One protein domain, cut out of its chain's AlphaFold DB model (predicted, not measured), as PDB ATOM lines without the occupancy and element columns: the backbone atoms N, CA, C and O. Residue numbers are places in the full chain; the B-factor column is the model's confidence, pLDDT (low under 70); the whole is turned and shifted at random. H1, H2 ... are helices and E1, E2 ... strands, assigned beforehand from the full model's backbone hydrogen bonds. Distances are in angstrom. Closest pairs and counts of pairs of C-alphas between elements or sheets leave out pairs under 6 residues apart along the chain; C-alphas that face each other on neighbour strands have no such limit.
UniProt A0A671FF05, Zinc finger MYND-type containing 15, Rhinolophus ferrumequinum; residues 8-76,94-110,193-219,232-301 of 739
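This is residues 8 to 76, 94 to 110, 193 to 219 and 232 to 301 of the 739 residues of the protein "Zinc finger MYND-type containing 15" of Rhinolophus ferrumequinum (UniProt A0A671FF05). A strongly twisted sheet runs along the longest axis, with E2 and E3 as its narrow end and E1, E4, E5 and E6 as its broader part; the helix H3 packs slantwise on one face of that part, with H4 on the same face. The long helix H1 only grazes the sheet at E5, meeting H6 with residues 10 to 14 and H3 with residues 25 to 29; H2 packs at the end of H3 and on H5, and residues 30 to 39 stick out. The printed part has 183 residues, with six named helices and six named strands in the order H1 H2 E1 E2 E3 E4 E5 H3 E6 H4 H5 H6, of mixed class. The sheet is branched and mixed, its neighbour pairs antiparallel but for the parallel E1 and E6. The whole is compact, with a radius of gyration of the C-alphas of 17.7 A and spans of 56 by 41 by 33 A.

Start at H1, residues 8 to 29, which only grazes the sheet with residues 18 to 26. Its residues 25 to 29 only just touch H3, residues 232 to 245, with 3 pairs of C-alphas within 8 A, the closest those of Phe 25 and His 242 at 6.6 A; the helices are about perpendicular at 74 degrees. Next comes H2, residues 37 to 47, which touches H3 at a steep tilt of 46 degrees, the same way, with the C-alphas of Ile 47 and Ala 245 closest at 6.7 A. Look then at E1, residues 57 to 63, antiparallel to E4, residues 194 to 204: N 60 and O 201 are 2.8 A apart, within hydrogen-bond range. E2, residues 67 to 71, is antiparallel to E3, residues 104 to 108, with N 68 and O 107 at 2.9 A, and to E4, with N 194 and O 69 at 2.8 A. E4 bends by 53 degrees at residue 197; E1 and E2 lie on one side of it and E5, residues 209 to 216, on the other side. E4 and E5 form a hairpin, with N 200 and O 213 at 2.9 A. H3, the hub, stands at a height over the sheet of 8.7 A, over E4, E5 and, only just, E1 with 3 C-alphas; Gly 211 and Ser 243 have the closest C-alphas of E5 and H3, 5.1 A apart. E6, residues 258 to 261, is parallel to E1, with N 260 and O 57 at 2.9 A. H4, residues 266 to 271, touches H3, with the C-alphas of Ala 233 and Leu 266 closest at 6.0 A. H5, residues 274 to 277, touches H2, and H6, residues 298 to 301, touches H1, the closest C-alphas being those of Glu 44 and Leu 277 at 5.6 A and of Glu 10 and Leu 300 at 5.8 A. Every O i to N i+4 pair is within hydrogen-bond range in H2, H3 and H4, and 17 of 18 are in H1; H5 and H6 are too short for such a pair.

Find C-alpha 8 at (-13.006, 43.287, -6.379); from there H1 runs 30.4 A to C-alpha 29. H2 spans 15.3 A, E1 19.6 A, E4 29.6 A, E5 20.4 A and H3 19.9 A. E4 begins at (-4.106, 29.050, -23.949), and H6 ends at C-alpha 301, (-23.576, 36.129, -5.010).

The two C-alphas farthest apart, those of Glu 76 and Lys 283, are 56.5 A apart. Three cuts interrupt the printed part: C-alphas 76 and 94 are 21.4 A apart, 110 and 193 12.7 A, and 219 and 232 19.4 A. The links H3 to E6 and H5 to H6 are long. The mean pLDDT of the printed part is 72.0, and among the residues under 70 are 26 to 40, 65 to 76, 94 to 110 and 287 to 301.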
ATOM      1  N   ARG A   8     -14.234  44.095  -6.498       49.56
ATOM      2  CA  ARG A   8     -13.006  43.287  -6.379       49.56
ATOM      3  C   ARG A   8     -13.266  42.152  -5.395       49.56
ATOM      4  O   ARG A   8     -12.975  41.006  -5.702       49.56
ATOM      5  N   ASP A   9     -13.879  42.498  -4.273       56.03
ATOM      6  CA  ASP A   9     -14.306  41.637  -3.179       56.03
ATOM      7  C   ASP A   9     -15.218  40.503  -3.695       56.03
ATOM      8  O   ASP A   9     -14.871  39.336  -3.547       56.03
ATOM      9  N   GLU A  10     -16.313  40.820  -4.402       57.25
ATOM     10  CA  GLU A  10     -17.233  39.820  -4.982       57.25
ATOM     11  C   GLU A  10     -16.563  38.879  -5.995       57.25
ATOM     12  O   GLU A  10     -16.801  37.667  -5.979       57.25
ATOM     13  N   PHE A  11     -15.725  39.417  -6.889       61.09
ATOM     14  CA  PHE A  11     -15.041  38.602  -7.893       61.09
ATOM     15  C   PHE A  11     -13.943  37.733  -7.269       61.09
ATOM     16  O   PHE A  11     -13.792  36.577  -7.662       61.09
ATOM     17  N   LEU A  12     -13.206  38.246  -6.278       63.53
ATOM     18  CA  LEU A  12     -12.231  37.467  -5.511       63.53
ATOM     19  C   LEU A  12     -12.914  36.395  -4.653       63.53
ATOM     20  O   LEU A  12     -12.402  35.282  -4.590       63.53
ATOM     21  N   ASP A  13     -14.080  36.673  -4.067       68.19
ATOM     22  CA  ASP A  13     -14.876  35.682  -3.336       68.19
ATOM     23  C   ASP A  13     -15.382  34.569  -4.264       68.19
ATOM     24  O   ASP A  13     -15.322  33.383  -3.917       68.19
ATOM     25  N   PHE A  14     -15.841  34.920  -5.470       72.00
ATOM     26  CA  PHE A  14     -16.213  33.928  -6.476       72.00
ATOM     27  C   PHE A  14     -14.997  33.136  -6.975       72.00
ATOM     28  O   PHE A  14     -15.077  31.913  -7.089       72.00
ATOM     29  N   ALA A  15     -13.860  33.793  -7.215       71.50
ATOM     30  CA  ALA A  15     -12.620  33.139  -7.621       71.50
ATOM     31  C   ALA A  15     -12.086  32.199  -6.526       71.50
ATOM     32  O   ALA A  15     -11.713  31.068  -6.827       71.50
ATOM     33  N   ALA A  16     -12.106  32.601  -5.254       71.38
ATOM     34  CA  ALA A  16     -11.703  31.763  -4.126       71.38
ATOM     35  C   ALA A  16     -12.623  30.540  -3.967       71.38
ATOM     36  O   ALA A  16     -12.140  29.419  -3.781       71.38
ATOM     37  N   LEU A  17     -13.942  30.726  -4.122       72.81
ATOM     38  CA  LEU A  17     -14.911  29.629  -4.163       72.81
ATOM     39  C   LEU A  17     -14.631  28.657  -5.321       72.81
ATOM     40  O   LEU A  17     -14.634  27.439  -5.128       72.81
ATOM     41  N   LEU A  18     -14.385  29.210  -6.510       77.00
ATOM     42  CA  LEU A  18     -14.091  28.495  -7.747       77.00
ATOM     43  C   LEU A  18     -12.798  27.682  -7.627       77.00
ATOM     44  O   LEU A  18     -12.837  26.468  -7.811       77.00
ATOM     45  N   PHE A  19     -11.675  28.309  -7.269       74.25
ATOM     46  CA  PHE A  19     -10.382  27.641  -7.113       74.25
ATOM     47  C   PHE A  19     -10.404  26.612  -5.980       74.25
ATOM     48  O   PHE A  19      -9.938  25.489  -6.178       74.25
ATOM     49  N   GLY A  20     -10.995  26.932  -4.823       71.75
ATOM     50  CA  GLY A  20     -11.108  25.994  -3.700       71.75
ATOM     51  C   GLY A  20     -11.917  24.736  -4.043       71.75
ATOM     52  O   GLY A  20     -11.572  23.633  -3.612       71.75
ATOM     53  N   TRP A  21     -12.959  24.877  -4.867       79.50
ATOM     54  CA  TRP A  21     -13.715  23.748  -5.412       79.50
ATOM     55  C   TRP A  21     -12.934  23.010  -6.516       79.50
ATOM     56  O   TRP A  21     -12.828  21.784  -6.489       79.50
ATOM     57  N   PHE A  22     -12.329  23.740  -7.457       76.31
ATOM     58  CA  PHE A  22     -11.658  23.175  -8.631       76.31
ATOM     59  C   PHE A  22     -10.379  22.408  -8.267       76.31
ATOM     60  O   PHE A  22     -10.163  21.313  -8.783       76.31
ATOM     61  N   HIS A  23      -9.584  22.891  -7.305       72.06
ATOM     62  CA  HIS A  23      -8.451  22.135  -6.757       72.06
ATOM     63  C   HIS A  23      -8.887  20.777  -6.194       72.06
ATOM     64  O   HIS A  23      -8.207  19.774  -6.415       72.06
ATOM     65  N   LYS A  24     -10.036  20.723  -5.509       71.62
ATOM     66  CA  LYS A  24     -10.588  19.469  -4.987       71.62
ATOM     67  C   LYS A  24     -11.071  18.552  -6.116       71.62
ATOM     68  O   LYS A  24     -10.746  17.365  -6.105       71.62
ATOM     69  N   PHE A  25     -11.781  19.093  -7.108       74.69
ATOM     70  CA  PHE A  25     -12.221  18.347  -8.289       74.69
ATOM     71  C   PHE A  25     -11.039  17.722  -9.046       74.69
ATOM     72  O   PHE A  25     -11.048  16.520  -9.308       74.69
ATOM     73  N   VAL A  26      -9.990  18.501  -9.334       68.94
ATOM     74  CA  VAL A  26      -8.779  18.028 -10.027       68.94
ATOM     75  C   VAL A  26      -8.024  16.982  -9.196       68.94
ATOM     76  O   VAL A  26      -7.628  15.949  -9.739       68.94
ATOM     77  N   ALA A  27      -7.878  17.188  -7.883       67.12
ATOM     78  CA  ALA A  27      -7.212  16.230  -6.995       67.12
ATOM     79  C   ALA A  27      -7.958  14.884  -6.883       67.12
ATOM     80  O   ALA A  27      -7.320  13.831  -6.809       67.12
ATOM     81  N   GLU A  28      -9.295  14.889  -6.897       65.25
ATOM     82  CA  GLU A  28     -10.103  13.659  -6.884       65.25
ATOM     83  C   GLU A  28     -10.166  12.967  -8.259       65.25
ATOM     84  O   GLU A  28     -10.145  11.731  -8.320       65.25
ATOM     85  N   ARG A  29     -10.197  13.749  -9.350       60.09
ATOM     86  CA  ARG A  29     -10.176  13.290 -10.755       60.09
ATOM     87  C   ARG A  29      -8.861  12.591 -11.114       60.09
ATOM     88  O   ARG A  29      -8.893  11.534 -11.741       60.09
ATOM     89  N   GLY A  30      -7.732  13.149 -10.675       53.06
ATOM     90  CA  GLY A  30      -6.389  12.629 -10.940       53.06
ATOM     91  C   GLY A  30      -5.922  12.796 -12.393       53.06
ATOM     92  O   GLY A  30      -6.670  13.221 -13.274       53.06
ATOM     93  N   ALA A  31      -4.656  12.452 -12.646       43.41
ATOM     94  CA  ALA A  31      -4.092  12.439 -13.993       43.41
ATOM     95  C   ALA A  31      -4.698  11.303 -14.840       43.41
ATOM     96  O   ALA A  31      -4.914  10.188 -14.353       43.41
ATOM     97  N   VAL A  32      -4.952  11.583 -16.120       44.41
ATOM     98  CA  VAL A  32      -5.574  10.637 -17.058       44.41
ATOM     99  C   VAL A  32      -4.620   9.465 -17.328       44.41
ATOM    100  O   VAL A  32      -3.642   9.612 -18.050       44.41
ATOM    101  N   GLY A  33      -4.906   8.294 -16.741       44.16
ATOM    102  CA  GLY A  33      -4.186   7.044 -17.038       44.16
ATOM    103  C   GLY A  33      -4.196   5.959 -15.948       44.16
ATOM    104  O   GLY A  33      -4.045   4.781 -16.263       44.16
ATOM    105  N   ALA A  34      -4.396   6.300 -14.670       36.53
ATOM    106  CA  ALA A  34      -4.137   5.365 -13.561       36.53
ATOM    107  C   ALA A  34      -5.381   4.601 -13.042       36.53
ATOM    108  O   ALA A  34      -6.117   5.111 -12.202       36.53
ATOM    109  N   SER A  35      -5.574   3.351 -13.501       48.16
ATOM    110  CA  SER A  35      -6.490   2.314 -12.951       48.16
ATOM    111  C   SER A  35      -7.821   2.836 -12.372       48.16
ATOM    112  O   SER A  35      -8.109   2.784 -11.174       48.16
ATOM    113  N   VAL A  36      -8.634   3.393 -13.264       50.72
ATOM    114  CA  VAL A  36      -9.685   4.360 -12.922       50.72
ATOM    115  C   VAL A  36     -11.030   3.704 -12.533       50.72
ATOM    116  O   VAL A  36     -11.817   4.266 -11.770       50.72
ATOM    117  N   GLU A  37     -11.315   2.492 -13.017       54.41
ATOM    118  CA  GLU A  37     -12.683   1.945 -13.040       54.41
ATOM    119  C   GLU A  37     -13.237   1.508 -11.668       54.41
ATOM    120  O   GLU A  37     -14.413   1.729 -11.365       54.41
ATOM    121  N   GLY A  38     -12.400   0.925 -10.802       56.59
ATOM    122  CA  GLY A  38     -12.825   0.495  -9.462       56.59
ATOM    123  C   GLY A  38     -13.270   1.667  -8.579       56.59
ATOM    124  O   GLY A  38     -14.239   1.547  -7.824       56.59
ATOM    125  N   ARG A  39     -12.612   2.826  -8.732       60.81
ATOM    126  CA  ARG A  39     -12.924   4.058  -7.996       60.81
ATOM    127  C   ARG A  39     -14.271   4.648  -8.436       60.81
ATOM    128  O   ARG A  39     -15.065   5.015  -7.570       60.81
ATOM    129  N   TRP A  40     -14.586   4.642  -9.739       68.00
ATOM    130  CA  TRP A  40     -15.912   5.056 -10.232       68.00
ATOM    131  C   TRP A  40     -17.039   4.193  -9.679       68.00
ATOM    132  O   TRP A  40     -18.017   4.736  -9.178       68.00
ATOM    133  N   ARG A  41     -16.901   2.860  -9.687       70.88
ATOM    134  CA  ARG A  41     -17.957   1.964  -9.174       70.88
ATOM    135  C   ARG A  41     -18.257   2.207  -7.684       70.88
ATOM    136  O   ARG A  41     -19.412   2.100  -7.269       70.88
ATOM    137  N   GLN A  42     -17.248   2.581  -6.890       74.25
ATOM    138  CA  GLN A  42     -17.427   3.004  -5.496       74.25
ATOM    139  C   GLN A  42     -18.131   4.368  -5.388       74.25
ATOM    140  O   GLN A  42     -19.074   4.497  -4.604       74.25
ATOM    141  N   LEU A  43     -17.723   5.355  -6.190       79.38
ATOM    142  CA  LEU A  43     -18.320   6.695  -6.209       79.38
ATOM    143  C   LEU A  43     -19.783   6.669  -6.692       79.38
ATOM    144  O   LEU A  43     -20.650   7.256  -6.053       79.38
ATOM    145  N   GLU A  44     -20.104   5.895  -7.731       86.94
ATOM    146  CA  GLU A  44     -21.480   5.614  -8.166       86.94
ATOM    147  C   GLU A  44     -22.323   5.015  -7.031       86.94
ATOM    148  O   GLU A  44     -23.462   5.427  -6.806       86.94
ATOM    149  N   ALA A  45     -21.774   4.048  -6.287       84.44
ATOM    150  CA  ALA A  45     -22.467   3.416  -5.167       84.44
ATOM    151  C   ALA A  45     -22.666   4.362  -3.967       84.44
ATOM    152  O   ALA A  45     -23.619   4.175  -3.207       84.44
ATOM    153  N   GLN A  46     -21.806   5.374  -3.805       85.81
ATOM    154  CA  GLN A  46     -21.991   6.472  -2.852       85.81
ATOM    155  C   GLN A  46     -23.064   7.452  -3.351       85.81
ATOM    156  O   GLN A  46     -24.028   7.700  -2.628       85.81
ATOM    157  N   ILE A  47     -22.980   7.915  -4.603       89.19
ATOM    158  CA  ILE A  47     -23.959   8.822  -5.231       89.19
ATOM    159  C   ILE A  47     -25.373   8.222  -5.205       89.19
ATOM    160  O   ILE A  47     -26.328   8.897  -4.819       89.19
ATOM    161  N   ARG A  48     -25.524   6.917  -5.478       89.25
ATOM    162  CA  ARG A  48     -26.812   6.197  -5.378       89.25
ATOM    163  C   ARG A  48     -27.432   6.182  -3.973       89.25
ATOM    164  O   ARG A  48     -28.614   5.846  -3.858       89.25
ATOM    165  N   ARG A  49     -26.679   6.521  -2.921       89.81
ATOM    166  CA  ARG A  49     -27.160   6.633  -1.528       89.81
ATOM    167  C   ARG A  49     -27.462   8.074  -1.114       89.81
ATOM    168  O   ARG A  49     -28.076   8.266  -0.071       89.81
ATOM    169  N   LEU A  50     -27.061   9.065  -1.912       91.12
ATOM    170  CA  LEU A  50     -27.283  10.473  -1.597       91.12
ATOM    171  C   LEU A  50     -28.781  10.829  -1.619       91.12
ATOM    172  O   LEU A  50     -29.542  10.235  -2.405       91.12
ATOM    173  N   PRO A  51     -29.205  11.803  -0.787       92.19
ATOM    174  CA  PRO A  51     -30.553  12.351  -0.828       92.19
ATOM    175  C   PRO A  51     -30.876  12.905  -2.218       92.19
ATOM    176  O   PRO A  51     -30.001  13.373  -2.953       92.19
ATOM    177  N   GLN A  52     -32.157  12.840  -2.573       89.81
ATOM    178  CA  GLN A  52     -32.662  13.498  -3.769       89.81
ATOM    179  C   GLN A  52     -32.813  14.991  -3.504       89.81
ATOM    180  O   GLN A  52     -33.559  15.389  -2.610       89.81
ATOM    181  N   ASP A  53     -32.145  15.793  -4.322       86.44
ATOM    182  CA  ASP A  53     -32.472  17.197  -4.508       86.44
ATOM    183  C   ASP A  53     -33.887  17.280  -5.121       86.44
ATOM    184  O   ASP A  53     -34.163  16.560  -6.094       86.44
ATOM    185  N   PRO A  54     -34.826  18.062  -4.552       82.50
ATOM    186  CA  PRO A  54     -36.109  18.311  -5.195       82.50
ATOM    187  C   PRO A  54     -35.958  19.066  -6.521       82.50
ATOM    188  O   PRO A  54     -36.811  18.868  -7.385       82.50
ATOM    189  N   ALA A  55     -34.901  19.873  -6.677       80.94
ATOM    190  CA  ALA A  55     -34.679  20.688  -7.862       80.94
ATOM    191  C   ALA A  55     -34.246  19.859  -9.084       80.94
ATOM    192  O   ALA A  55     -33.532  18.850  -8.980       80.94
ATOM    193  N   LEU A  56     -34.648  20.321 -10.265       84.81
ATOM    194  CA  LEU A  56     -34.083  19.908 -11.545       84.81
ATOM    195  C   LEU A  56     -32.656  20.458 -11.669       84.81
ATOM    196  O   LEU A  56     -32.384  21.591 -11.274       84.81
ATOM    197  N   TRP A  57     -31.741  19.663 -12.228       90.06
ATOM    198  CA  TRP A  57     -30.390  20.126 -12.570       90.06
ATOM    199  C   TRP A  57     -30.214  20.196 -14.086       90.06
ATOM    200  O   TRP A  57     -30.806  19.406 -14.833       90.06
ATOM    201  N   VAL A  58     -29.357  21.109 -14.535       87.44
ATOM    202  CA  VAL A  58     -29.029  21.325 -15.946       87.44
ATOM    203  C   VAL A  58     -27.515  21.251 -16.137       87.44
ATOM    204  O   VAL A  58     -26.759  21.856 -15.379       87.44
ATOM    205  N   LEU A  59     -27.083  20.501 -17.150       90.00
ATOM    206  CA  LEU A  59     -25.717  20.503 -17.666       90.00
ATOM    207  C   LEU A  59     -25.669  21.341 -18.948       90.00
ATOM    208  O   LEU A  59     -26.315  21.007 -19.949       90.00
ATOM    209  N   HIS A  60     -24.863  22.394 -18.918       84.88
ATOM    210  CA  HIS A  60     -24.629  23.306 -20.032       84.88
ATOM    211  C   HIS A  60     -23.276  23.014 -20.681       84.88
ATOM    212  O   HIS A  60     -22.312  22.651 -20.000       84.88
ATOM    213  N   VAL A  61     -23.215  23.212 -21.995       83.50
ATOM    214  CA  VAL A  61     -21.991  23.162 -22.801       83.50
ATOM    215  C   VAL A  61     -21.856  24.532 -23.446       83.50
ATOM    216  O   VAL A  61     -22.711  24.921 -24.240       83.50
ATOM    217  N   LEU A  62     -20.831  25.281 -23.054       78.94
ATOM    218  CA  LEU A  62     -20.578  26.643 -23.510       78.94
ATOM    219  C   LEU A  62     -19.267  26.630 -24.312       78.94
ATOM    220  O   LEU A  62     -18.193  26.736 -23.715       78.94
ATOM    221  N   PRO A  63     -19.321  26.414 -25.640       73.62
ATOM    222  CA  PRO A  63     -18.132  26.453 -26.477       73.62
ATOM    223  C   PRO A  63     -17.613  27.889 -26.578       73.62
ATOM    224  O   PRO A  63     -18.396  28.830 -26.718       73.62
ATOM    225  N   ASN A  64     -16.297  28.038 -26.575       72.25
ATOM    226  CA  ASN A  64     -15.617  29.255 -26.999       72.25
ATOM    227  C   ASN A  64     -14.812  28.919 -28.262       72.25
ATOM    228  O   ASN A  64     -14.409  27.776 -28.469       72.25
ATOM    229  N   ARG A  65     -14.705  29.893 -29.164       68.25
ATOM    230  CA  ARG A  65     -14.113  29.723 -30.502       68.25
ATOM    231  C   ARG A  65     -13.205  30.876 -30.915       68.25
ATOM    232  O   ARG A  65     -12.422  30.705 -31.836       68.25
ATOM    233  N   SER A  66     -13.334  32.023 -30.254       64.88
ATOM    234  CA  SER A  66     -12.807  33.305 -30.722       64.88
ATOM    235  C   SER A  66     -11.868  33.982 -29.727       64.88
ATOM    236  O   SER A  66     -11.194  34.936 -30.099       64.88
ATOM    237  N   VAL A  67     -11.788  33.508 -28.475       65.12
ATOM    238  CA  VAL A  67     -10.973  34.141 -27.424       65.12
ATOM    239  C   VAL A  67      -9.923  33.182 -26.864       65.12
ATOM    240  O   VAL A  67     -10.250  32.188 -26.210       65.12
ATOM    241  N   GLY A  68      -8.650  33.518 -27.062       67.12
ATOM    242  CA  GLY A  68      -7.504  32.876 -26.418       67.12
ATOM    243  C   GLY A  68      -6.989  33.687 -25.228       67.12
ATOM    244  O   GLY A  68      -7.255  34.886 -25.118       67.12
ATOM    245  N   ILE A  69      -6.222  33.049 -24.341       68.38
ATOM    246  CA  ILE A  69      -5.540  33.711 -23.219       68.38
ATOM    247  C   ILE A  69      -4.028  33.629 -23.442       68.38
ATOM    248  O   ILE A  69      -3.418  32.576 -23.247       68.38
ATOM    249  N   SER A  70      -3.407  34.740 -23.829       66.00
ATOM    250  CA  SER A  70      -1.949  34.841 -23.909       66.00
ATOM    251  C   SER A  70      -1.362  35.154 -22.530       66.00
ATOM    252  O   SER A  70      -1.810  36.082 -21.844       66.00
ATOM    253  N   LEU A  71      -0.357  34.368 -22.129       64.31
ATOM    254  CA  LEU A  71       0.421  34.571 -20.908       64.31
ATOM    255  C   LEU A  71       1.758  35.235 -21.253       64.31
ATOM    256  O   LEU A  71       2.685  34.590 -21.747       64.31
ATOM    257  N   GLY A  72       1.853  36.531 -20.972       55.56
ATOM    258  CA  GLY A  72       3.038  37.329 -21.249       55.56
ATOM    259  C   GLY A  72       4.219  36.921 -20.371       55.56
ATOM    260  O   GLY A  72       4.197  37.106 -19.153       55.56
ATOM    261  N   HIS A  73       5.300  36.446 -20.995       49.34
ATOM    262  CA  HIS A  73       6.624  36.606 -20.396       49.34
ATOM    263  C   HIS A  73       6.944  38.101 -20.413       49.34
ATOM    264  O   HIS A  73       7.125  38.673 -21.485       49.34
ATOM    265  N   GLY A  74       6.964  38.737 -19.238       43.06
ATOM    266  CA  GLY A  74       7.183  40.179 -19.112       43.06
ATOM    267  C   GLY A  74       8.514  40.602 -19.737       43.06
ATOM    268  O   GLY A  74       9.574  40.338 -19.174       43.06
ATOM    269  N   THR A  75       8.443  41.238 -20.906       38.59
ATOM    270  CA  THR A  75       9.598  41.731 -21.672       38.59
ATOM    271  C   THR A  75      10.133  43.062 -21.148       38.59
ATOM    272  O   THR A  75      11.296  43.381 -21.388       38.59
ATOM    273  N   GLU A  76       9.328  43.811 -20.390       38.53
ATOM    274  CA  GLU A  76       9.775  45.000 -19.664       38.53
ATOM    275  C   GLU A  76      10.165  44.665 -18.211       38.53
ATOM    276  O   GLU A  76       9.424  43.959 -17.516       38.53
ATOM    277  N   LEU A  94      -1.245  42.153  -1.664       41.94
ATOM    278  CA  LEU A  94      -2.459  41.758  -2.396       41.94
ATOM    279  C   LEU A  94      -2.484  42.203  -3.872       41.94
ATOM    280  O   LEU A  94      -3.063  43.248  -4.181       41.94
ATOM    281  N   LEU A  95      -1.971  41.358  -4.773       40.44
ATOM    282  CA  LEU A  95      -1.999  41.545  -6.231       40.44
ATOM    283  C   LEU A  95      -3.374  42.029  -6.719       40.44
ATOM    284  O   LEU A  95      -4.403  41.354  -6.572       40.44
ATOM    285  N   HIS A  96      -3.413  43.232  -7.279       45.78
ATOM    286  CA  HIS A  96      -4.593  43.797  -7.915       45.78
ATOM    287  C   HIS A  96      -4.769  43.212  -9.319       45.78
ATOM    288  O   HIS A  96      -3.810  42.847  -9.990       45.78
ATOM    289  N   LEU A  97      -6.011  43.178  -9.815       48.91
ATOM    290  CA  LEU A  97      -6.289  42.701 -11.177       48.91
ATOM    291  C   LEU A  97      -5.565  43.549 -12.248       48.91
ATOM    292  O   LEU A  97      -5.273  43.060 -13.335       48.91
ATOM    293  N   ARG A  98      -5.239  44.810 -11.921       48.59
ATOM    294  CA  ARG A  98      -4.413  45.696 -12.754       48.59
ATOM    295  C   ARG A  98      -2.953  45.211 -12.850       48.59
ATOM    296  O   ARG A  98      -2.404  45.212 -13.948       48.59
ATOM    297  N   ASP A  99      -2.394  44.654 -11.776       50.38
ATOM    298  CA  ASP A  99      -1.019  44.128 -11.702       50.38
ATOM    299  C   ASP A  99      -0.828  42.854 -12.547       50.38
ATOM    300  O   ASP A  99       0.287  42.531 -12.943       50.38
ATOM    301  N   LEU A 100      -1.921  42.139 -12.846       54.59
ATOM    302  CA  LEU A 100      -1.931  40.973 -13.736       54.59
ATOM    303  C   LEU A 100      -2.030  41.352 -15.225       54.59
ATOM    304  O   LEU A 100      -1.703  40.531 -16.077       54.59
ATOM    305  N   SER A 101      -2.441  42.582 -15.556       52.31
ATOM    306  CA  SER A 101      -2.645  43.014 -16.951       52.31
ATOM    307  C   SER A 101      -1.394  43.020 -17.856       52.31
ATOM    308  O   SER A 101      -1.570  42.817 -19.056       52.31
ATOM    309  N   PRO A 102      -0.145  43.165 -17.357       54.84
ATOM    310  CA  PRO A 102       1.057  42.957 -18.175       54.84
ATOM    311  C   PRO A 102       1.352  41.478 -18.482       54.84
ATOM    312  O   PRO A 102       2.170  41.186 -19.349       54.84
ATOM    313  N   TYR A 103       0.723  40.547 -17.755       57.78
ATOM    314  CA  TYR A 103       1.038  39.111 -17.776       57.78
ATOM    315  C   TYR A 103      -0.091  38.247 -18.343       57.78
ATOM    316  O   TYR A 103       0.154  37.110 -18.737       57.78
ATOM    317  N   VAL A 104      -1.324  38.758 -18.387       62.00
ATOM    318  CA  VAL A 104      -2.504  38.051 -18.896       62.00
ATOM    319  C   VAL A 104      -3.252  38.971 -19.850       62.00
ATOM    320  O   VAL A 104      -3.706  40.043 -19.450       62.00
ATOM    321  N   SER A 105      -3.422  38.542 -21.100       62.06
ATOM    322  CA  SER A 105      -4.239  39.266 -22.076       62.06
ATOM    323  C   SER A 105      -5.109  38.325 -22.901       62.06
ATOM    324  O   SER A 105      -4.733  37.184 -23.170       62.06
ATOM    325  N   PHE A 106      -6.279  38.816 -23.301       67.31
ATOM    326  CA  PHE A 106      -7.129  38.129 -24.263       67.31
ATOM    327  C   PHE A 106      -6.654  38.439 -25.683       67.31
ATOM    328  O   PHE A 106      -6.294  39.579 -25.985       67.31
ATOM    329  N   VAL A 107      -6.659  37.423 -26.541       69.94
ATOM    330  CA  VAL A 107      -6.345  37.525 -27.974       69.94
ATOM    331  C   VAL A 107      -7.519  36.998 -28.790       69.94
ATOM    332  O   VAL A 107      -8.249  36.125 -28.308       69.94
ATOM    333  N   SER A 108      -7.702  37.523 -30.002       69.94
ATOM    334  CA  SER A 108      -8.568  36.871 -30.982       69.94
ATOM    335  C   SER A 108      -7.952  35.527 -31.380       69.94
ATOM    336  O   SER A 108      -6.734  35.355 -31.331       69.94
ATOM    337  N   LEU A 109      -8.795  34.571 -31.754       66.00
ATOM    338  CA  LEU A 109      -8.388  33.326 -32.420       66.00
ATOM    339  C   LEU A 109      -8.905  33.252 -33.864       66.00
ATOM    340  O   LEU A 109      -8.736  32.232 -34.524       66.00
ATOM    341  N   GLU A 110      -9.530  34.332 -34.336       60.94
ATOM    342  CA  GLU A 110     -10.045  34.488 -35.700       60.94
ATOM    343  C   GLU A 110      -9.048  35.281 -36.582       60.94
ATOM    344  O   GLU A 110      -9.069  35.165 -37.801       60.94
ATOM    345  N   PRO A 193      -1.081  30.934 -27.226       64.69
ATOM    346  CA  PRO A 193      -2.132  31.320 -26.297       64.69
ATOM    347  C   PRO A 193      -2.922  30.097 -25.826       64.69
ATOM    348  O   PRO A 193      -3.255  29.202 -26.601       64.69
ATOM    349  N   LEU A 194      -3.260  30.079 -24.538       71.62
ATOM    350  CA  LEU A 194      -4.106  29.050 -23.949       71.62
ATOM    351  C   LEU A 194      -5.538  29.240 -24.460       71.62
ATOM    352  O   LEU A 194      -6.258  30.134 -24.007       71.62
ATOM    353  N   HIS A 195      -5.958  28.404 -25.407       76.44
ATOM    354  CA  HIS A 195      -7.337  28.387 -25.880       76.44
ATOM    355  C   HIS A 195      -8.225  27.624 -24.893       76.44
ATOM    356  O   HIS A 195      -8.098  26.413 -24.739       76.44
ATOM    357  N   LEU A 196      -9.149  28.327 -24.236       74.19
ATOM    358  CA  LEU A 196     -10.251  27.705 -23.503       74.19
ATOM    359  C   LEU A 196     -11.333  27.290 -24.513       74.19
ATOM    360  O   LEU A 196     -12.212  28.093 -24.796       74.19
ATOM    361  N   SER A 197     -11.292  26.075 -25.056       75.44
ATOM    362  CA  SER A 197     -12.216  25.626 -26.112       75.44
ATOM    363  C   SER A 197     -13.647  25.368 -25.637       75.44
ATOM    364  O   SER A 197     -14.610  25.540 -26.391       75.44
ATOM    365  N   CYS A 198     -13.834  24.967 -24.378       81.00
ATOM    366  CA  CYS A 198     -15.170  24.727 -23.838       81.00
ATOM    367  C   CYS A 198     -15.245  24.918 -22.321       81.00
ATOM    368  O   CYS A 198     -14.375  24.505 -21.555       81.00
ATOM    369  N   LEU A 199     -16.370  25.475 -21.884       82.12
ATOM    370  CA  LEU A 199     -16.795  25.576 -20.497       82.12
ATOM    371  C   LEU A 199     -17.973  24.612 -20.268       82.12
ATOM    372  O   LEU A 199     -19.033  24.751 -20.878       82.12
ATOM    373  N   LEU A 200     -17.797  23.627 -19.385       86.12
ATOM    374  CA  LEU A 200     -18.890  22.776 -18.902       86.12
ATOM    375  C   LEU A 200     -19.410  23.328 -17.574       86.12
ATOM    376  O   LEU A 200     -18.623  23.608 -16.671       86.12
ATOM    377  N   LEU A 201     -20.730  23.448 -17.435       86.06
ATOM    378  CA  LEU A 201     -21.365  24.070 -16.269       86.06
ATOM    379  C   LEU A 201     -22.526  23.207 -15.760       86.06
ATOM    380  O   LEU A 201     -23.366  22.784 -16.551       86.06
ATOM    381  N   VAL A 202     -22.618  22.978 -14.450       88.88
ATOM    382  CA  VAL A 202     -23.768  22.300 -13.820       88.88
ATOM    383  C   VAL A 202     -24.502  23.293 -12.928       88.88
ATOM    384  O   VAL A 202     -23.893  23.840 -12.012       88.88
ATOM    385  N   THR A 203     -25.800  23.502 -13.151       84.75
ATOM    386  CA  THR A 203     -26.647  24.359 -12.299       84.75
ATOM    387  C   THR A 203     -27.891  23.626 -11.802       84.75
ATOM    388  O   THR A 203     -28.270  22.593 -12.358       84.75
ATOM    389  N   ASP A 204     -28.560  24.171 -10.785       81.06
ATOM    390  CA  ASP A 204     -29.983  23.891 -10.557       81.06
ATOM    391  C   ASP A 204     -30.885  24.772 -11.451       81.06
ATOM    392  O   ASP A 204     -30.405  25.635 -12.197       81.06
ATOM    393  N   GLU A 205     -32.199  24.544 -11.396       74.94
ATOM    394  CA  GLU A 205     -33.221  25.321 -12.120       74.94
ATOM    395  C   GLU A 205     -33.412  26.763 -11.617       74.94
ATOM    396  O   GLU A 205     -34.146  27.537 -12.229       74.94
ATOM    397  N   HIS A 206     -32.748  27.144 -10.523       71.19
ATOM    398  CA  HIS A 206     -32.719  28.513 -10.004       71.19
ATOM    399  C   HIS A 206     -31.438  29.263 -10.416       71.19
ATOM    400  O   HIS A 206     -31.255  30.420 -10.040       71.19
ATOM    401  N   GLY A 207     -30.553  28.618 -11.187       69.69
ATOM    402  CA  GLY A 207     -29.279  29.187 -11.626       69.69
ATOM    403  C   GLY A 207     -28.159  29.107 -10.584       69.69
ATOM    404  O   GLY A 207     -27.101  29.702 -10.800       69.69
ATOM    405  N   THR A 208     -28.332  28.372  -9.477       74.50
ATOM    406  CA  THR A 208     -27.228  28.121  -8.538       74.50
ATOM    407  C   THR A 208     -26.181  27.258  -9.231       74.50
ATOM    408  O   THR A 208     -26.499  26.169  -9.713       74.50
ATOM    409  N   LEU A 209     -24.928  27.705  -9.254       79.94
ATOM    410  CA  LEU A 209     -23.811  26.920  -9.774       79.94
ATOM    411  C   LEU A 209     -23.487  25.751  -8.827       79.94
ATOM    412  O   LEU A 209     -23.411  25.923  -7.614       79.94
ATOM    413  N   LEU A 210     -23.294  24.554  -9.377       84.75
ATOM    414  CA  LEU A 210     -23.038  23.316  -8.628       84.75
ATOM    415  C   LEU A 210     -21.687  22.682  -8.975       84.75
ATOM    416  O   LEU A 210     -21.129  21.960  -8.148       84.75
ATOM    417  N   GLY A 211     -21.150  22.980 -10.158       87.06
ATOM    418  CA  GLY A 211     -19.834  22.544 -10.609       87.06
ATOM    419  C   GLY A 211     -19.468  23.123 -11.975       87.06
ATOM    420  O   GLY A 211     -20.341  23.563 -12.725       87.06
ATOM    421  N   ILE A 212     -18.173  23.107 -12.290       85.94
ATOM    422  CA  ILE A 212     -17.594  23.652 -13.523       85.94
ATOM    423  C   ILE A 212     -16.425  22.770 -14.008       85.94
ATOM    424  O   ILE A 212     -15.680  22.245 -13.183       85.94
ATOM    425  N   ASP A 213     -16.230  22.599 -15.315       84.62
ATOM    426  CA  ASP A 213     -14.961  22.096 -15.875       84.62
ATOM    427  C   ASP A 213     -14.512  23.002 -17.021       84.62
ATOM    428  O   ASP A 213     -15.333  23.464 -17.818       84.62
ATOM    429  N   LEU A 214     -13.206  23.246 -17.086       79.94
ATOM    430  CA  LEU A 214     -12.568  24.067 -18.108       79.94
ATOM    431  C   LEU A 214     -11.802  23.137 -19.056       79.94
ATOM    432  O   LEU A 214     -10.961  22.337 -18.630       79.94
ATOM    433  N   LEU A 215     -12.120  23.216 -20.345       77.62
ATOM    434  CA  LEU A 215     -11.384  22.543 -21.404       77.62
ATOM    435  C   LEU A 215     -10.440  23.569 -22.016       77.62
ATOM    436  O   LEU A 215     -10.890  24.553 -22.595       77.62
ATOM    437  N   ILE A 216      -9.143  23.346 -21.821       72.94
ATOM    438  CA  ILE A 216      -8.069  24.146 -22.400       72.94
ATOM    439  C   ILE A 216      -7.342  23.242 -23.389       72.94
ATOM    440  O   ILE A 216      -6.907  22.153 -23.003       72.94
ATOM    441  N   ASP A 217      -7.219  23.687 -24.634       70.12
ATOM    442  CA  ASP A 217      -6.483  22.961 -25.662       70.12
ATOM    443  C   ASP A 217      -4.979  23.066 -25.372       70.12
ATOM    444  O   ASP A 217      -4.449  24.135 -25.056       70.12
ATOM    445  N   GLY A 218      -4.282  21.932 -25.417       53.81
ATOM    446  CA  GLY A 218      -2.875  21.864 -25.035       53.81
ATOM    447  C   GLY A 218      -1.949  22.421 -26.116       53.81
ATOM    448  O   GLY A 218      -1.985  21.960 -27.252       53.81
ATOM    449  N   ALA A 219      -1.035  23.317 -25.737       42.06
ATOM    450  CA  ALA A 219       0.036  23.843 -26.593       42.06
ATOM    451  C   ALA A 219       1.154  22.810 -26.897       42.06
ATOM    452  O   ALA A 219       2.344  23.118 -26.825       42.06
ATOM    453  N   LEU A 232     -16.582  14.459 -24.621       80.75
ATOM    454  CA  LEU A 232     -17.136  15.311 -23.568       80.75
ATOM    455  C   LEU A 232     -17.860  14.493 -22.495       80.75
ATOM    456  O   LEU A 232     -17.873  14.905 -21.334       80.75
ATOM    457  N   ALA A 233     -18.423  13.328 -22.833       84.19
ATOM    458  CA  ALA A 233     -19.186  12.514 -21.889       84.19
ATOM    459  C   ALA A 233     -18.376  12.049 -20.659       84.19
ATOM    460  O   ALA A 233     -18.870  12.251 -19.550       84.19
ATOM    461  N   PRO A 234     -17.139  11.520 -20.764       83.94
ATOM    462  CA  PRO A 234     -16.252  11.297 -19.621       83.94
ATOM    463  C   PRO A 234     -16.025  12.528 -18.728       83.94
ATOM    464  O   PRO A 234     -16.132  12.406 -17.505       83.94
ATOM    465  N   ARG A 235     -15.757  13.712 -19.304       83.88
ATOM    466  CA  ARG A 235     -15.573  14.961 -18.532       83.88
ATOM    467  C   ARG A 235     -16.859  15.378 -17.828       83.88
ATOM    468  O   ARG A 235     -16.858  15.568 -16.613       83.88
ATOM    469  N   ALA A 236     -17.960  15.451 -18.568       88.38
ATOM    470  CA  ALA A 236     -19.280  15.791 -18.054       88.38
ATOM    471  C   ALA A 236     -19.751  14.814 -16.969       88.38
ATOM    472  O   ALA A 236     -20.293  15.236 -15.951       88.38
ATOM    473  N   TYR A 237     -19.508  13.514 -17.140       88.50
ATOM    474  CA  TYR A 237     -19.845  12.497 -16.149       88.50
ATOM    475  C   TYR A 237     -19.014  12.662 -14.871       88.50
ATOM    476  O   TYR A 237     -19.578  12.633 -13.776       88.50
ATOM    477  N   ALA A 238     -17.703  12.907 -14.990       85.62
ATOM    478  CA  ALA A 238     -16.838  13.184 -13.845       85.62
ATOM    479  C   ALA A 238     -17.259  14.459 -13.095       85.62
ATOM    480  O   ALA A 238     -17.397  14.442 -11.869       85.62
ATOM    481  N   LEU A 239     -17.534  15.534 -13.839       88.75
ATOM    482  CA  LEU A 239     -18.052  16.803 -13.336       88.75
ATOM    483  C   LEU A 239     -19.384  16.615 -12.593       88.75
ATOM    484  O   LEU A 239     -19.526  17.072 -11.459       88.75
ATOM    485  N   LEU A 240     -20.344  15.897 -13.179       90.88
ATOM    486  CA  LEU A 240     -21.628  15.582 -12.545       90.88
ATOM    487  C   LEU A 240     -21.447  14.755 -11.266       90.88
ATOM    488  O   LEU A 240     -22.077  15.058 -10.254       90.88
ATOM    489  N   CYS A 241     -20.567  13.752 -11.274       88.81
ATOM    490  CA  CYS A 241     -20.284  12.943 -10.089       88.81
ATOM    491  C   CYS A 241     -19.708  13.784  -8.942       88.81
ATOM    492  O   CYS A 241     -20.185  13.679  -7.809       88.81
ATOM    493  N   HIS A 242     -18.726  14.646  -9.227       87.31
ATOM    494  CA  HIS A 242     -18.145  15.520  -8.209       87.31
ATOM    495  C   HIS A 242     -19.129  16.614  -7.764       87.31
ATOM    496  O   HIS A 242     -19.219  16.882  -6.572       87.31
ATOM    497  N   SER A 243     -19.962  17.156  -8.660       89.88
ATOM    498  CA  SER A 243     -21.035  18.108  -8.305       89.88
ATOM    499  C   SER A 243     -22.072  17.497  -7.351       89.88
ATOM    500  O   SER A 243     -22.621  18.196  -6.504       89.88
ATOM    501  N   MET A 244     -22.329  16.184  -7.443       91.00
ATOM    502  CA  MET A 244     -23.204  15.469  -6.500       91.00
ATOM    503  C   MET A 244     -22.510  15.159  -5.166       91.00
ATOM    504  O   MET A 244     -23.117  15.293  -4.103       91.00
ATOM    505  N   ALA A 245     -21.238  14.753  -5.204       86.75
ATOM    506  CA  ALA A 245     -20.455  14.406  -4.015       86.75
ATOM    507  C   ALA A 245     -19.941  15.631  -3.227       86.75
ATOM    508  O   ALA A 245     -19.692  15.537  -2.025       86.75
ATOM    509  N   CYS A 246     -19.763  16.768  -3.896       83.38
ATOM    510  CA  CYS A 246     -19.225  18.014  -3.364       83.38
ATOM    511  C   CYS A 246     -19.731  19.214  -4.196       83.38
ATOM    512  O   CYS A 246     -18.975  19.773  -4.991       83.38
ATOM    513  N   PRO A 247     -20.997  19.636  -4.038       85.69
ATOM    514  CA  PRO A 247     -21.542  20.775  -4.775       85.69
ATOM    515  C   PRO A 247     -20.802  22.085  -4.457       85.69
ATOM    516  O   PRO A 247     -20.476  22.377  -3.298       85.69
ATOM    517  N   MET A 248     -20.559  22.892  -5.492       80.81
ATOM    518  CA  MET A 248     -19.995  24.238  -5.368       80.81
ATOM    519  C   MET A 248     -20.918  25.144  -4.535       80.81
ATOM    520  O   MET A 248     -22.125  24.928  -4.455       80.81
ATOM    521  N   GLY A 249     -20.346  26.139  -3.851       64.12
ATOM    522  CA  GLY A 249     -21.120  27.091  -3.047       64.12
ATOM    523  C   GLY A 249     -21.701  26.559  -1.738       64.12
ATOM    524  O   GLY A 249     -22.350  27.329  -1.030       64.12
ATOM    525  N   SER A 250     -21.405  25.303  -1.389       59.38
ATOM    526  CA  SER A 250     -21.851  24.577  -0.192       59.38
ATOM    527  C   SER A 250     -23.300  24.049  -0.205       59.38
ATOM    528  O   SER A 250     -24.069  24.219  -1.153       59.38
ATOM    529  N   GLY A 251     -23.633  23.300   0.849       66.19
ATOM    530  CA  GLY A 251     -24.769  22.383   0.921       66.19
ATOM    531  C   GLY A 251     -24.313  20.923   0.950       66.19
ATOM    532  O   GLY A 251     -23.202  20.601   0.526       66.19
ATOM    533  N   ASP A 252     -25.165  20.041   1.469       76.62
ATOM    534  CA  ASP A 252     -24.831  18.622   1.609       76.62
ATOM    535  C   ASP A 252     -24.737  17.895   0.251       76.62
ATOM    536  O   ASP A 252     -25.407  18.297  -0.715       76.62
ATOM    537  N   PRO A 253     -23.944  16.803   0.173       86.44
ATOM    538  CA  PRO A 253     -23.892  15.922  -0.989       86.44
ATOM    539  C   PRO A 253     -25.280  15.362  -1.321       86.44
ATOM    540  O   PRO A 253     -25.952  14.765  -0.476       86.44
ATOM    541  N   ARG A 254     -25.720  15.563  -2.561       91.12
ATOM    542  CA  ARG A 254     -27.088  15.292  -3.033       91.12
ATOM    543  C   ARG A 254     -27.091  15.058  -4.541       91.12
ATOM    544  O   ARG A 254     -26.115  15.367  -5.215       91.12
ATOM    545  N   ARG A 255     -28.181  14.519  -5.082       92.12
ATOM    546  CA  ARG A 255     -28.322  14.242  -6.524       92.12
ATOM    547  C   ARG A 255     -29.680  14.693  -7.063       92.12
ATOM    548  O   ARG A 255     -30.672  14.548  -6.348       92.12
ATOM    549  N   PRO A 256     -29.767  15.161  -8.316       91.31
ATOM    550  CA  PRO A 256     -31.035  15.552  -8.915       91.31
ATOM    551  C   PRO A 256     -31.982  14.366  -9.082       91.31
ATOM    552  O   PRO A 256     -31.566  13.235  -9.354       91.31
ATOM    553  N   ARG A 257     -33.286  14.638  -9.019       86.19
ATOM    554  CA  ARG A 257     -34.310  13.691  -9.502       86.19
ATOM    555  C   ARG A 257     -34.254  13.514 -11.014       86.19
ATOM    556  O   ARG A 257     -34.427  12.395 -11.507       86.19
ATOM    557  N   GLN A 258     -34.010  14.611 -11.725       88.12
ATOM    558  CA  GLN A 258     -33.892  14.660 -13.172       88.12
ATOM    559  C   GLN A 258     -32.781  15.636 -13.578       88.12
ATOM    560  O   GLN A 258     -32.731  16.764 -13.091       88.12
ATOM    561  N   LEU A 259     -31.916  15.176 -14.478       91.19
ATOM    562  CA  LEU A 259     -30.909  15.971 -15.168       91.19
ATOM    563  C   LEU A 259     -31.410  16.301 -16.577       91.19
ATOM    564  O   LEU A 259     -31.917  15.418 -17.275       91.19
ATOM    565  N   THR A 260     -31.199  17.536 -17.016       89.00
ATOM    566  CA  THR A 260     -31.362  17.941 -18.418       89.00
ATOM    567  C   THR A 260     -30.018  18.407 -18.980       89.00
ATOM    568  O   THR A 260     -29.148  18.837 -18.229       89.00
ATOM    569  N   VAL A 261     -29.819  18.279 -20.291       88.62
ATOM    570  CA  VAL A 261     -28.564  18.622 -20.979       88.62
ATOM    571  C   VAL A 261     -28.900  19.567 -22.130       88.62
ATOM    572  O   VAL A 261     -29.871  19.312 -22.846       88.62
ATOM    573  N   GLY A 262     -28.144  20.657 -22.280       77.56
ATOM    574  CA  GLY A 262     -28.343  21.626 -23.366       77.56
ATOM    575  C   GLY A 262     -27.916  21.093 -24.738       77.56
ATOM    576  O   GLY A 262     -28.638  21.256 -25.717       77.56
ATOM    577  N   ASP A 263     -26.781  20.389 -24.803       82.56
ATOM    578  CA  ASP A 263     -26.272  19.817 -26.052       82.56
ATOM    579  C   ASP A 263     -26.918  18.464 -26.426       82.56
ATOM    580  O   ASP A 263     -27.164  17.597 -25.582       82.56
ATOM    581  N   ALA A 264     -27.160  18.269 -27.725       82.88
ATOM    582  CA  ALA A 264     -27.851  17.113 -28.294       82.88
ATOM    583  C   ALA A 264     -26.929  15.940 -28.688       82.88
ATOM    584  O   ALA A 264     -27.426  14.842 -28.970       82.88
ATOM    585  N   GLN A 265     -25.606  16.121 -28.725       84.12
ATOM    586  CA  GLN A 265     -24.662  15.006 -28.832       84.12
ATOM    587  C   GLN A 265     -24.393  14.413 -27.446       84.12
ATOM    588  O   GLN A 265     -24.677  13.236 -27.215       84.12
ATOM    589  N   LEU A 266     -23.977  15.254 -26.504       86.31
ATOM    590  CA  LEU A 266     -23.678  14.900 -25.124       86.31
ATOM    591  C   LEU A 266     -24.886  14.284 -24.401       86.31
ATOM    592  O   LEU A 266     -24.718  13.355 -23.616       86.31
ATOM    593  N   HIS A 267     -26.114  14.730 -24.703       89.12
ATOM    594  CA  HIS A 267     -27.346  14.091 -24.213       89.12
ATOM    595  C   HIS A 267     -27.430  12.599 -24.587       89.12
ATOM    596  O   HIS A 267     -27.702  11.774 -23.715       89.12
ATOM    597  N   ARG A 268     -27.121  12.242 -25.844       87.62
ATOM    598  CA  ARG A 268     -27.140  10.849 -26.333       87.62
ATOM    599  C   ARG A 268     -26.021  10.012 -25.720       87.62
ATOM    600  O   ARG A 268     -26.252   8.876 -25.314       87.62
ATOM    601  N   GLU A 269     -24.818  10.570 -25.610       88.19
ATOM    602  CA  GLU A 269     -23.671   9.881 -25.000       88.19
ATOM    603  C   GLU A 269     -23.922   9.591 -23.502       88.19
ATOM    604  O   GLU A 269     -23.663   8.485 -23.011       88.19
ATOM    605  N   LEU A 270     -24.510  10.555 -22.785       89.00
ATOM    606  CA  LEU A 270     -24.853  10.443 -21.366       89.00
ATOM    607  C   LEU A 270     -26.064   9.537 -21.074       89.00
ATOM    608  O   LEU A 270     -26.186   9.073 -19.938       89.00
ATOM    609  N   GLU A 271     -26.929   9.228 -22.046       87.94
ATOM    610  CA  GLU A 271     -28.117   8.374 -21.846       87.94
ATOM    611  C   GLU A 271     -27.760   6.994 -21.263       87.94
ATOM    612  O   GLU A 271     -28.444   6.492 -20.368       87.94
ATOM    613  N   SER A 272     -26.627   6.426 -21.684       85.56
ATOM    614  CA  SER A 272     -26.102   5.155 -21.159       85.56
ATOM    615  C   SER A 272     -25.469   5.260 -19.759       85.56
ATOM    616  O   SER A 272     -25.378   4.266 -19.032       85.56
ATOM    617  N   LEU A 273     -25.027   6.458 -19.358       86.81
ATOM    618  CA  LEU A 273     -24.208   6.681 -18.163       86.81
ATOM    619  C   LEU A 273     -25.011   7.218 -16.973       86.81
ATOM    620  O   LEU A 273     -24.820   6.757 -15.847       86.81
ATOM    621  N   ILE A 274     -25.932   8.157 -17.185       90.06
ATOM    622  CA  ILE A 274     -26.697   8.818 -16.109       90.06
ATOM    623  C   ILE A 274     -27.553   7.854 -15.258       90.06
ATOM    624  O   ILE A 274     -27.563   8.018 -14.031       90.06
ATOM    625  N   PRO A 275     -28.172   6.783 -15.806       89.06
ATOM    626  CA  PRO A 275     -28.845   5.765 -14.996       89.06
ATOM    627  C   PRO A 275     -27.937   5.114 -13.939       89.06
ATOM    628  O   PRO A 275     -28.416   4.730 -12.868       89.06
ATOM    629  N   ARG A 276     -26.612   5.063 -14.165       88.69
ATOM    630  CA  ARG A 276     -25.626   4.557 -13.191       88.69
ATOM    631  C   ARG A 276     -25.518   5.423 -11.933       88.69
ATOM    632  O   ARG A 276     -25.007   4.939 -10.927       88.69
ATOM    633  N   LEU A 277     -26.020   6.657 -11.929       88.44
ATOM    634  CA  LEU A 277     -26.086   7.515 -10.735       88.44
ATOM    635  C   LEU A 277     -27.437   7.388  -9.996       88.44
ATOM    636  O   LEU A 277     -27.627   7.934  -8.906       88.44
ATOM    637  N   GLY A 278     -28.390   6.635 -10.560       86.75
ATOM    638  CA  GLY A 278     -29.773   6.597 -10.077       86.75
ATOM    639  C   GLY A 278     -30.508   7.926 -10.289       86.75
ATOM    640  O   GLY A 278     -31.374   8.274  -9.489       86.75
ATOM    641  N   VAL A 279     -30.121   8.660 -11.335       90.25
ATOM    642  CA  VAL A 279     -30.699   9.930 -11.796       90.25
ATOM    643  C   VAL A 279     -31.463   9.659 -13.094       90.25
ATOM    644  O   VAL A 279     -31.062   8.794 -13.876       90.25
ATOM    645  N   LYS A 280     -32.565  10.374 -13.346       90.19
ATOM    646  CA  LYS A 280     -33.267  10.309 -14.639       90.19
ATOM    647  C   LYS A 280     -32.691  11.348 -15.597       90.19
ATOM    648  O   LYS A 280     -32.591  12.512 -15.228       90.19
ATOM    649  N   LEU A 281     -32.368  10.959 -16.825       90.44
ATOM    650  CA  LEU A 281     -32.129  11.922 -17.899       90.44
ATOM    651  C   LEU A 281     -33.483  12.404 -18.455       90.44
ATOM    652  O   LEU A 281     -34.438  11.626 -18.535       90.44
ATOM    653  N   ALA A 282     -33.585  13.681 -18.818       87.19
ATOM    654  CA  ALA A 282     -34.741  14.214 -19.531       87.19
ATOM    655  C   ALA A 282     -34.911  13.523 -20.899       87.19
ATOM    656  O   ALA A 282     -33.927  13.233 -21.575       87.19
ATOM    657  N   LYS A 283     -36.157  13.301 -21.342       84.00
ATOM    658  CA  LYS A 283     -36.463  12.601 -22.613       84.00
ATOM    659  C   LYS A 283     -35.943  13.306 -23.874       84.00
ATOM    660  O   LYS A 283     -35.887  12.694 -24.932       84.00
ATOM    661  N   THR A 284     -35.623  14.590 -23.772       78.12
ATOM    662  CA  THR A 284     -35.122  15.436 -24.858       78.12
ATOM    663  C   THR A 284     -34.069  16.395 -24.301       78.12
ATOM    664  O   THR A 284     -34.230  16.834 -23.157       78.12
ATOM    665  N   PRO A 285     -33.045  16.781 -25.083       75.75
ATOM    666  CA  PRO A 285     -32.167  17.893 -24.723       75.75
ATOM    667  C   PRO A 285     -32.952  19.215 -24.641       75.75
ATOM    668  O   PRO A 285     -34.005  19.371 -25.274       75.75
ATOM    669  N   MET A 286     -32.444  20.172 -23.862       71.19
ATOM    670  CA  MET A 286     -33.042  21.503 -23.696       71.19
ATOM    671  C   MET A 286     -32.758  22.369 -24.930       71.19
ATOM    672  O   MET A 286     -31.706  22.980 -25.045       71.19
ATOM    673  N   ARG A 287     -33.715  22.426 -25.866       60.69
ATOM    674  CA  ARG A 287     -33.556  23.133 -27.155       60.69
ATOM    675  C   ARG A 287     -33.661  24.660 -27.092       60.69
ATOM    676  O   ARG A 287     -33.288  25.319 -28.052       60.69
ATOM    677  N   THR A 288     -34.238  25.216 -26.027       51.56
ATOM    678  CA  THR A 288     -34.650  26.633 -25.956       51.56
ATOM    679  C   THR A 288     -34.277  27.280 -24.622       51.56
ATOM    680  O   THR A 288     -35.029  28.088 -24.082       51.56
ATOM    681  N   TRP A 289     -33.130  26.892 -24.067       47.50
ATOM    682  CA  TRP A 289     -32.494  27.597 -22.957       47.50
ATOM    683  C   TRP A 289     -31.037  27.826 -23.340       47.50
ATOM    684  O   TRP A 289     -30.184  26.964 -23.145       47.50
ATOM    685  N   GLY A 290     -30.780  28.974 -23.956       42.72
ATOM    686  CA  GLY A 290     -29.493  29.624 -23.765       42.72
ATOM    687  C   GLY A 290     -29.539  30.447 -22.473       42.72
ATOM    688  O   GLY A 290     -30.626  30.646 -21.917       42.72
ATOM    689  N   PRO A 291     -28.397  30.992 -22.027       44.97
ATOM    690  CA  PRO A 291     -28.436  32.215 -21.234       44.97
ATOM    691  C   PRO A 291     -29.350  33.238 -21.937       44.97
ATOM    692  O   PRO A 291     -29.205  33.479 -23.136       44.97
ATOM    693  N   GLN A 292     -30.316  33.821 -21.219       39.38
ATOM    694  CA  GLN A 292     -31.000  35.025 -21.709       39.38
ATOM    695  C   GLN A 292     -29.965  36.150 -21.914       39.38
ATOM    696  O   GLN A 292     -28.908  36.100 -21.283       39.38
ATOM    697  N   PRO A 293     -30.256  37.199 -22.706       37.81
ATOM    698  CA  PRO A 293     -29.416  38.404 -22.733       37.81
ATOM    699  C   PRO A 293     -29.162  38.964 -21.322       37.81
ATOM    700  O   PRO A 293     -28.073  39.438 -21.018       37.81
ATOM    701  N   ASP A 294     -30.146  38.796 -20.434       38.66
ATOM    702  CA  ASP A 294     -30.130  39.220 -19.032       38.66
ATOM    703  C   ASP A 294     -29.550  38.155 -18.069       38.66
ATOM    704  O   ASP A 294     -29.562  38.347 -16.847       38.66
ATOM    705  N   PHE A 295     -29.047  37.017 -18.576       40.59
ATOM    706  CA  PHE A 295     -28.403  35.970 -17.769       40.59
ATOM    707  C   PHE A 295     -27.015  36.424 -17.319       40.59
ATOM    708  O   PHE A 295     -25.963  35.987 -17.785       40.59
ATOM    709  N   THR A 296     -27.023  37.295 -16.324       45.44
ATOM    710  CA  THR A 296     -25.891  37.436 -15.420       45.44
ATOM    711  C   THR A 296     -25.751  36.121 -14.650       45.44
ATOM    712  O   THR A 296     -26.710  35.646 -14.036       45.44
ATOM    713  N   PHE A 297     -24.566  35.501 -14.679       51.25
ATOM    714  CA  PHE A 297     -24.269  34.391 -13.771       51.25
ATOM    715  C   PHE A 297     -24.567  34.843 -12.331       51.25
ATOM    716  O   PHE A 297     -24.133  35.916 -11.911       51.25
ATOM    717  N   ALA A 298     -25.197  33.988 -11.521       46.19
ATOM    718  CA  ALA A 298     -25.377  34.244 -10.086       46.19
ATOM    719  C   ALA A 298     -24.049  34.215  -9.277       46.19
ATOM    720  O   ALA A 298     -24.066  34.220  -8.046       46.19
ATOM    721  N   SER A 299     -22.895  34.194  -9.956       46.97
ATOM    722  CA  SER A 299     -21.536  34.181  -9.401       46.97
ATOM    723  C   SER A 299     -21.219  35.399  -8.530       46.97
ATOM    724  O   SER A 299     -20.537  35.245  -7.522       46.97
ATOM    725  N   LEU A 300     -21.803  36.566  -8.830       52.53
ATOM    726  CA  LEU A 300     -21.732  37.783  -7.997       52.53
ATOM    727  C   LEU A 300     -22.468  37.650  -6.642       52.53
ATOM    728  O   LEU A 300     -22.558  38.594  -5.860       52.53
ATOM    729  N   ARG A 301     -23.021  36.471  -6.331       66.19
ATOM    730  CA  ARG A 301     -23.576  36.129  -5.010       66.19
ATOM    731  C   ARG A 301     -22.714  35.114  -4.261       66.19
ATOM    732  O   ARG A 301     -23.221  34.402  -3.394       66.19
TER     733      ARG A 301